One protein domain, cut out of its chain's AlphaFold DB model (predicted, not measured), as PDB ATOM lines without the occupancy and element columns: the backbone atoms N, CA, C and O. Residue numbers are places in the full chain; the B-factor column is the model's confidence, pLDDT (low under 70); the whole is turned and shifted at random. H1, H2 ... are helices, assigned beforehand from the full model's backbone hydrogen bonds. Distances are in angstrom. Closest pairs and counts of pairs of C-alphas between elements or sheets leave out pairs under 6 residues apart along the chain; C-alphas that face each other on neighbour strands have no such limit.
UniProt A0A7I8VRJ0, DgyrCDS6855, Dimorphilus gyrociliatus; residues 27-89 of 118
ATOM      1  N   LYS A  27    -105.656 178.604 -36.831       88.56
ATOM      2  CA  LYS A  27    -105.245 179.951 -37.242       88.56
ATOM      3  C   LYS A  27    -105.103 180.037 -38.763       88.56
ATOM      4  O   LYS A  27    -104.515 179.155 -39.387       88.56
ATOM      5  N   PHE A  28    -105.589 181.131 -39.349       91.56
ATOM      6  CA  PHE A  28    -105.481 181.385 -40.786       91.56
ATOM      7  C   PHE A  28    -104.022 181.380 -41.265       91.56
ATOM      8  O   PHE A  28    -103.186 182.136 -40.759       91.56
ATOM      9  N   ARG A  29    -103.721 180.550 -42.272       92.62
ATOM     10  CA  ARG A  29    -102.374 180.390 -42.838       92.62
ATOM     11  C   ARG A  29    -102.328 180.956 -44.251       92.62
ATOM     12  O   ARG A  29    -102.644 180.258 -45.211       92.62
ATOM     13  N   SER A  30    -101.858 182.196 -44.386       93.69
ATOM     14  CA  SER A  30    -101.827 182.895 -45.678       93.69
ATOM     15  C   SER A  30    -101.059 182.144 -46.765       93.69
ATOM     16  O   SER A  30    -101.441 182.222 -47.925       93.69
ATOM     17  N   ALA A  31    -100.009 181.395 -46.411       94.88
ATOM     18  CA  ALA A  31     -99.238 180.607 -47.373       94.88
ATOM     19  C   ALA A  31    -100.060 179.464 -47.995       94.88
ATOM     20  O   ALA A  31    -100.091 179.342 -49.215       94.88
ATOM     21  N   ALA A  32    -100.767 178.685 -47.168       94.25
ATOM     22  CA  ALA A  32    -101.621 177.595 -47.641       94.25
ATOM     23  C   ALA A  32    -102.777 178.136 -48.492       94.25
ATOM     24  O   ALA A  32    -103.021 177.653 -49.591       94.25
ATOM     25  N   VAL A  33    -103.422 179.213 -48.032       96.06
ATOM     26  CA  VAL A  33    -104.513 179.854 -48.780       96.06
ATOM     27  C   VAL A  33    -104.017 180.439 -50.103       96.06
ATOM     28  O   VAL A  33    -104.697 180.305 -51.115       96.06
ATOM     29  N   LYS A  34    -102.825 181.044 -50.131       96.94
ATOM     30  CA  LYS A  34    -102.218 181.542 -51.372       96.94
ATOM     31  C   LYS A  34    -101.999 180.416 -52.383       96.94
ATOM     32  O   LYS A  34    -102.301 180.601 -53.556       96.94
ATOM     33  N   GLU A  35    -101.501 179.264 -51.942       96.81
ATOM     34  CA  GLU A  35    -101.317 178.098 -52.811       96.81
ATOM     35  C   GLU A  35    -102.654 177.584 -53.361       96.81
ATOM     36  O   GLU A  35    -102.772 177.354 -54.565       96.81
ATOM     37  N   THR A  36    -103.688 177.496 -52.518       96.94
ATOM     38  CA  THR A  36    -105.046 177.140 -52.953       96.94
ATOM     39  C   THR A  36    -105.587 178.119 -53.995       96.94
ATOM     40  O   THR A  36    -106.105 177.687 -55.025       96.94
ATOM     41  N   ILE A  37    -105.436 179.431 -53.772       97.62
ATOM     42  CA  ILE A  37    -105.847 180.463 -54.738       97.62
ATOM     43  C   ILE A  37    -105.113 180.255 -56.067       97.62
ATOM     44  O   ILE A  37    -105.753 180.234 -57.117       97.62
ATOM     45  N   HIS A  38    -103.794 180.051 -56.031       97.38
ATOM     46  CA  HIS A  38    -102.987 179.854 -57.236       97.38
ATOM     47  C   HIS A  38    -103.456 178.651 -58.062       97.38
ATOM     48  O   HIS A  38    -103.577 178.734 -59.287       97.38
ATOM     49  N   GLN A  39    -103.743 177.529 -57.394       97.31
ATOM     50  CA  GLN A  39    -104.231 176.311 -58.039       97.31
ATOM     51  C   GLN A  39    -105.586 176.540 -58.716       97.31
ATOM     52  O   GLN A  39    -105.718 176.232 -59.898       97.31
ATOM     53  N   VAL A  40    -106.551 177.158 -58.022       97.62
ATOM     54  CA  VAL A  40    -107.873 177.472 -58.598       97.62
ATOM     55  C   VAL A  40    -107.743 178.411 -59.796       97.62
ATOM     56  O   VAL A  40    -108.323 178.152 -60.849       97.62
ATOM     57  N   LEU A  41    -106.950 179.481 -59.679       96.94
ATOM     58  CA  LEU A  41    -106.736 180.414 -60.788       96.94
ATOM     59  C   LEU A  41    -106.166 179.697 -62.014       96.94
ATOM     60  O   LEU A  41    -106.651 179.896 -63.126       96.94
ATOM     61  N   LYS A  42    -105.173 178.827 -61.816       95.81
ATOM     62  CA  LYS A  42    -104.565 178.053 -62.897       95.81
ATOM     63  C   LYS A  42    -105.545 177.054 -63.515       95.81
ATOM     64  O   LYS A  42    -105.601 176.963 -64.733       95.81
ATOM     65  N   GLU A  43    -106.311 176.322 -62.713       96.00
ATOM     66  CA  GLU A  43    -107.319 175.366 -63.195       96.00
ATOM     67  C   GLU A  43    -108.390 176.051 -64.049       96.00
ATOM     68  O   GLU A  43    -108.754 175.551 -65.112       96.00
ATOM     69  N   HIS A  44    -108.866 177.218 -63.609       94.50
ATOM     70  CA  HIS A  44    -109.956 177.915 -64.280       94.50
ATOM     71  C   HIS A  44    -109.515 178.786 -65.443       94.50
ATOM     72  O   HIS A  44    -110.323 178.983 -66.345       94.50
ATOM     73  N   LEU A  45    -108.309 179.360 -65.430       94.81
ATOM     74  CA  LEU A  45    -107.908 180.388 -66.400       94.81
ATOM     75  C   LEU A  45    -106.804 179.951 -67.360       94.81
ATOM     76  O   LEU A  45    -106.613 180.626 -68.371       94.81
ATOM     77  N   LYS A  46    -106.091 178.846 -67.100       94.06
ATOM     78  CA  LYS A  46    -105.045 178.361 -68.012       94.06
ATOM     79  C   LYS A  46    -105.616 178.162 -69.417       94.06
ATOM     80  O   LYS A  46    -106.661 177.545 -69.580       94.06
ATOM     81  N   GLU A  47    -104.909 178.697 -70.415       89.50
ATOM     82  CA  GLU A  47    -105.245 178.591 -71.848       89.50
ATOM     83  C   GLU A  47    -106.582 179.240 -72.262       89.50
ATOM     84  O   GLU A  47    -106.981 179.144 -73.420       89.50
ATOM     85  N   LYS A  48    -107.262 179.963 -71.361       91.50
ATOM     86  CA  LYS A  48    -108.465 180.723 -71.714       91.50
ATOM     87  C   LYS A  48    -108.125 182.053 -72.383       91.50
ATOM     88  O   LYS A  48    -107.219 182.776 -71.960       91.50
ATOM     89  N   ILE A  49    -108.917 182.399 -73.395       91.75
ATOM     90  CA  ILE A  49    -108.881 183.694 -74.080       91.75
ATOM     91  C   ILE A  49    -109.912 184.608 -73.424       91.75
ATOM     92  O   ILE A  49    -111.030 184.182 -73.152       91.75
ATOM     93  N   TYR A  50    -109.539 185.857 -73.156       92.25
ATOM     94  CA  TYR A  50    -110.435 186.810 -72.512       92.25
ATOM     95  C   TYR A  50    -111.683 187.094 -73.364       92.25
ATOM     96  O   TYR A  50    -111.587 187.388 -74.555       92.25
ATOM     97  N   SER A  51    -112.842 187.060 -72.711       93.75
ATOM     98  CA  SER A  51    -114.152 187.426 -73.245       93.75
ATOM     99  C   SER A  51    -114.928 188.122 -72.130       93.75
ATOM    100  O   SER A  51    -114.937 187.651 -70.991       93.75
ATOM    101  N   ALA A  52    -115.554 189.264 -72.427       91.69
ATOM    102  CA  ALA A  52    -116.249 190.056 -71.413       91.69
ATOM    103  C   ALA A  52    -117.429 189.284 -70.796       91.69
ATOM    104  O   ALA A  52    -117.610 189.316 -69.579       91.69
ATOM    105  N   GLU A  53    -118.179 188.543 -71.614       93.00
ATOM    106  CA  GLU A  53    -119.314 187.728 -71.166       93.00
ATOM    107  C   GLU A  53    -118.850 186.588 -70.255       93.00
ATOM    108  O   GLU A  53    -119.355 186.430 -69.141       93.00
ATOM    109  N   ASP A  54    -117.815 185.859 -70.673       93.69
ATOM    110  CA  ASP A  54    -117.310 184.720 -69.911       93.69
ATOM    111  C   ASP A  54    -116.586 185.150 -68.627       93.69
ATOM    112  O   ASP A  54    -116.660 184.462 -67.608       93.69
ATOM    113  N   SER A  55    -115.930 186.316 -68.630       93.25
ATOM    114  CA  SER A  55    -115.217 186.841 -67.458       93.25
ATOM    115  C   SER A  55    -116.142 187.091 -66.260       93.25
ATOM    116  O   SER A  55    -115.742 186.874 -65.111       93.25
ATOM    117  N   MET A  56    -117.400 187.476 -66.504       93.62
ATOM    118  CA  MET A  56    -118.406 187.634 -65.448       93.62
ATOM    119  C   MET A  56    -118.777 186.290 -64.818       93.62
ATOM    120  O   MET A  56    -118.966 186.201 -63.606       93.62
ATOM    121  N   MET A  57    -118.846 185.231 -65.624       95.38
ATOM    122  CA  MET A  57    -119.112 183.886 -65.123       95.38
ATOM    123  C   MET A  57    -117.898 183.346 -64.356       95.38
ATOM    124  O   MET A  57    -118.034 182.918 -63.212       95.38
ATOM    125  N   TRP A  58    -116.696 183.456 -64.928       96.06
ATOM    126  CA  TRP A  58    -115.472 182.958 -64.298       96.06
ATOM    127  C   TRP A  58    -115.165 183.659 -62.980       96.06
ATOM    128  O   TRP A  58    -114.752 182.996 -62.038       96.06
ATOM    129  N   THR A  59    -115.378 184.974 -62.870       96.44
ATOM    130  CA  THR A  59    -115.170 185.685 -61.595       96.44
ATOM    131  C   THR A  59    -116.048 185.112 -60.485       96.44
ATOM    132  O   THR A  59    -115.547 184.874 -59.384       96.44
ATOM    133  N   ARG A  60    -117.326 184.831 -60.774       96.62
ATOM    134  CA  ARG A  60    -118.246 184.206 -59.818       96.62
ATOM    135  C   ARG A  60    -117.796 182.796 -59.453       96.62
ATOM    136  O   ARG A  60    -117.659 182.500 -58.267       96.62
ATOM    137  N   ASP A  61    -117.535 181.960 -60.449       97.25
ATOM    138  CA  ASP A  61    -117.212 180.549 -60.234       97.25
ATOM    139  C   ASP A  61    -115.881 180.385 -59.484       97.25
ATOM    140  O   ASP A  61    -115.820 179.659 -58.495       97.25
ATOM    141  N   ILE A  62    -114.851 181.150 -59.859       97.88
ATOM    142  CA  ILE A  62    -113.560 181.189 -59.154       97.88
ATOM    143  C   ILE A  62    -113.750 181.665 -57.711       97.88
ATOM    144  O   ILE A  62    -113.133 181.119 -56.800       97.88
ATOM    145  N   SER A  63    -114.591 182.679 -57.476       97.62
ATOM    146  CA  SER A  63    -114.797 183.203 -56.122       97.62
ATOM    147  C   SER A  63    -115.444 182.180 -55.182       97.62
ATOM    148  O   SER A  63    -115.016 182.055 -54.030       97.62
ATOM    149  N   GLU A  64    -116.428 181.417 -55.666       97.38
ATOM    150  CA  GLU A  64    -117.072 180.368 -54.873       97.38
ATOM    151  C   GLU A  64    -116.172 179.136 -54.726       97.38
ATOM    152  O   GLU A  64    -116.114 178.576 -53.632       97.38
ATOM    153  N   ASP A  65    -115.401 178.761 -55.750       97.81
ATOM    154  CA  ASP A  65    -114.459 177.637 -55.680       97.81
ATOM    155  C   ASP A  65    -113.305 177.914 -54.699       97.81
ATOM    156  O   ASP A  65    -113.033 177.109 -53.806       97.81
ATOM    157  N   ILE A  66    -112.695 179.108 -54.747       97.50
ATOM    158  CA  ILE A  66    -111.693 179.531 -53.749       97.50
ATOM    159  C   ILE A  66    -112.289 179.452 -52.342       97.50
ATOM    160  O   ILE A  66    -111.676 178.905 -51.427       97.50
ATOM    161  N   LYS A  67    -113.493 179.993 -52.148       96.00
ATOM    162  CA  LYS A  67    -114.164 179.997 -50.846       96.00
ATOM    163  C   LYS A  67    -114.475 178.581 -50.358       96.00
ATOM    164  O   LYS A  67    -114.340 178.339 -49.162       96.00
ATOM    165  N   ALA A  68    -114.880 177.669 -51.242       96.00
ATOM    166  CA  ALA A  68    -115.122 176.268 -50.914       96.00
ATOM    167  C   ALA A  68    -113.820 175.564 -50.501       96.00
ATOM    168  O   ALA A  68    -113.718 175.118 -49.361       96.00
ATOM    169  N   LYS A  69    -112.782 175.594 -51.348       95.81
ATOM    170  CA  LYS A  69    -111.493 174.949 -51.043       95.81
ATOM    171  C   LYS A  69    -110.830 175.516 -49.785       95.81
ATOM    172  O   LYS A  69    -110.206 174.781 -49.030       95.81
ATOM    173  N   VAL A  70    -110.973 176.818 -49.517       94.38
ATOM    174  CA  VAL A  70    -110.443 177.432 -48.286       94.38
ATOM    175  C   VAL A  70    -111.232 176.996 -47.050       94.38
ATOM    176  O   VAL A  70    -110.635 176.830 -45.988       94.38
ATOM    177  N   LYS A  71    -112.546 176.769 -47.152       92.25
ATOM    178  CA  LYS A  71    -113.319 176.191 -46.039       92.25
ATOM    179  C   LYS A  71    -112.849 174.778 -45.697       92.25
ATOM    180  O   LYS A  71    -112.741 174.466 -44.513       92.25
ATOM    181  N   ASP A  72    -112.491 173.984 -46.703       93.12
ATOM    182  CA  ASP A  72    -112.009 172.608 -46.524       93.12
ATOM    183  C   ASP A  72    -110.656 172.528 -45.788       93.12
ATOM    184  O   ASP A  72    -110.298 171.480 -45.255       93.12
ATOM    185  N   LEU A  73    -109.924 173.645 -45.671       90.44
ATOM    186  CA  LEU A  73    -108.698 173.742 -44.865       90.44
ATOM    187  C   LEU A  73    -108.954 173.793 -43.345       90.44
ATOM    188  O   LEU A  73    -107.998 173.867 -42.572       90.44
ATOM    189  N   GLY A  74    -110.216 173.765 -42.899       86.56
ATOM    190  CA  GLY A  74    -110.575 173.683 -41.477       86.56
ATOM    191  C   GLY A  74    -110.749 175.035 -40.776       86.56
ATOM    192  O   GLY A  74    -110.608 175.134 -39.555       86.56
ATOM    193  N   TYR A  75    -111.066 176.100 -41.518       87.62
ATOM    194  CA  TYR A  75    -111.329 177.435 -40.958       87.62
ATOM    195  C   TYR A  75    -112.788 177.607 -40.496       87.62
ATOM    196  O   TYR A  75    -113.490 178.516 -40.935       87.62
ATOM    197  N   GLU A  76    -113.254 176.753 -39.582       79.38
ATOM    198  CA  GLU A  76    -114.677 176.627 -39.199       79.38
ATOM    199  C   GLU A  76    -115.315 177.910 -38.642       79.38
ATOM    200  O   GLU A  76    -116.500 178.172 -38.837       79.38
ATOM    201  N   ARG A  77    -114.527 178.729 -37.943       86.81
ATOM    202  CA  ARG A  77    -114.998 179.923 -37.227       86.81
ATOM    203  C   ARG A  77    -114.683 181.249 -37.915       86.81
ATOM    204  O   ARG A  77    -114.867 182.311 -37.319       86.81
ATOM    205  N   TYR A  78    -114.191 181.199 -39.145       89.88
ATOM    206  CA  TYR A  78    -113.828 182.390 -39.898       89.88
ATOM    207  C   TYR A  78    -114.966 182.850 -40.803       89.88
ATOM    208  O   TYR A  78    -115.609 182.059 -41.491       89.88
ATOM    209  N   LYS A  79    -115.159 184.169 -40.875       91.62
ATOM    210  CA  LYS A  79    -115.918 184.781 -41.963       91.62
ATOM    211  C   LYS A  79    -114.962 185.056 -43.119       91.62
ATOM    212  O   LYS A  79    -114.107 185.927 -43.022       91.62
ATOM    213  N   LEU A  80    -115.115 184.308 -44.206       93.62
ATOM    214  CA  LEU A  80    -114.269 184.439 -45.390       93.62
ATOM    215  C   LEU A  80    -114.877 185.433 -46.384       93.62
ATOM    216  O   LEU A  80    -116.070 185.361 -46.689       93.62
ATOM    217  N   LEU A  81    -114.040 186.327 -46.910       94.62
ATOM    218  CA  LEU A  81    -114.370 187.233 -48.007       94.62
ATOM    219  C   LEU A  81    -113.381 186.996 -49.147       94.62
ATOM    220  O   LEU A  81    -112.172 187.027 -48.934       94.62
ATOM    221  N   VAL A  82    -113.906 186.757 -50.346       96.56
ATOM    222  CA  VAL A  82    -113.116 186.518 -51.558       96.56
ATOM    223  C   VAL A  82    -113.477 187.591 -52.576       96.56
ATOM    224  O   VAL A  82    -114.655 187.831 -52.833       96.56
ATOM    225  N   GLN A  83    -112.463 188.240 -53.142       95.94
ATOM    226  CA  GLN A  83    -112.611 189.211 -54.221       95.94
ATOM    227  C   GLN A  83    -111.789 188.737 -55.417       95.94
ATOM    228  O   GLN A  83    -110.597 188.473 -55.280       95.94
ATOM    229  N   VAL A  84    -112.428 188.652 -56.584       96.44
ATOM    230  CA  VAL A  84    -111.787 188.253 -57.842       96.44
ATOM    231  C   VAL A  84    -111.947 189.385 -58.846       96.44
ATOM    232  O   VAL A  84    -113.034 189.942 -58.992       96.44
ATOM    233  N   VAL A  85    -110.858 189.725 -59.532       94.56
ATOM    234  CA  VAL A  85    -110.834 190.718 -60.608       94.56
ATOM    235  C   VAL A  85    -110.152 190.077 -61.809       94.56
ATOM    236  O   VAL A  85    -109.034 189.584 -61.689       94.56
ATOM    237  N   ILE A  86    -110.830 190.079 -62.954       94.25
ATOM    238  CA  ILE A  86    -110.294 189.612 -64.234       94.25
ATOM    239  C   ILE A  86    -110.318 190.796 -65.196       94.25
ATOM    240  O   ILE A  86    -111.310 191.519 -65.261       94.25
ATOM    241  N   GLY A  87    -109.228 190.995 -65.930       92.50
ATOM    242  CA  GLY A  87    -109.110 192.046 -66.934       92.50
ATOM    243  C   GLY A  87    -108.296 191.582 -68.135       92.50
ATOM    244  O   GLY A  87    -107.496 190.651 -68.036       92.50
ATOM    245  N   GLU A  88    -108.516 192.235 -69.271       91.38
ATOM    246  CA  GLU A  88    -107.758 191.995 -70.496       91.38
ATOM    247  C   GLU A  88    -106.385 192.677 -70.423       91.38
ATOM    248  O   GLU A  88    -106.276 193.843 -70.048       91.38
ATOM    249  N   LEU A  89    -105.323 191.974 -70.824       88.50
ATOM    250  CA  LEU A  89    -103.978 192.544 -70.884       88.50
ATOM    251  C   LEU A  89    -103.743 193.224 -72.242       88.50
ATOM    252  O   LEU A  89    -103.274 192.592 -73.190       88.50
TER     253      LEU A  89
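What this domain is: This is residues 27 to 89 of the 118 residues of the protein "DgyrCDS6855" of Dimorphilus gyrociliatus (UniProt A0A7I8VRJ0). A hairpin of two helices, the longer H2 and the shorter H1, runs along the length of a rod, and the last stretch, residues 72 to 89, turns round past the end of H2 and runs back along the hairpin as an extended strip. The printed part has 63 residues with two named helices, H1 then H2 along the chain, and no named strand; the class is all helix. The whole is only just compact, close to loose, with a radius of gyration of the C-alphas of 12.6 A, and its C-alphas span 37 by 18 by 16 A.

Where its parts are: H2, the longest helix, holds residues 52 to 71 and measures 29.1 A from C-alpha 52 at (-116.249, 190.056, -71.413) to C-alpha 71 at (-113.319, 176.191, -46.039). H1 holds residues 30 to 45, 21.7 A long, and begins with C-alpha 30 at (-101.827, 182.895, -45.678). Residues 72 to 89 have no named element, and C-alpha 89 is at (-103.978, 192.544, -70.884).

How they stand to each other: H2 and H1 touch, with 11 pairs of C-alphas within 8 A; the closest C-alphas are those of Ile 66 and Ile 37, 6.0 A apart. They form a helical hairpin and run opposite ways at a shallow tilt of 35.0 degrees, only just short of steep. Their centres are 11.7 A apart. In H1 every O i to N i+4 pair is within hydrogen-bond range; in H2 13 of 16 are.

The domain as a whole: The C-alphas farthest apart in the domain are those of Lys 27 and Ser 51, at 37.8 A. The link from H1 to H2 has 6 residues and is short. The C-alphas of residues 72 to 89 lie 7 to 20 A from the mean of the C-alphas. The printed part has no cut. Mean pLDDT of the printed part is 93.9, and no printed residue is under 70.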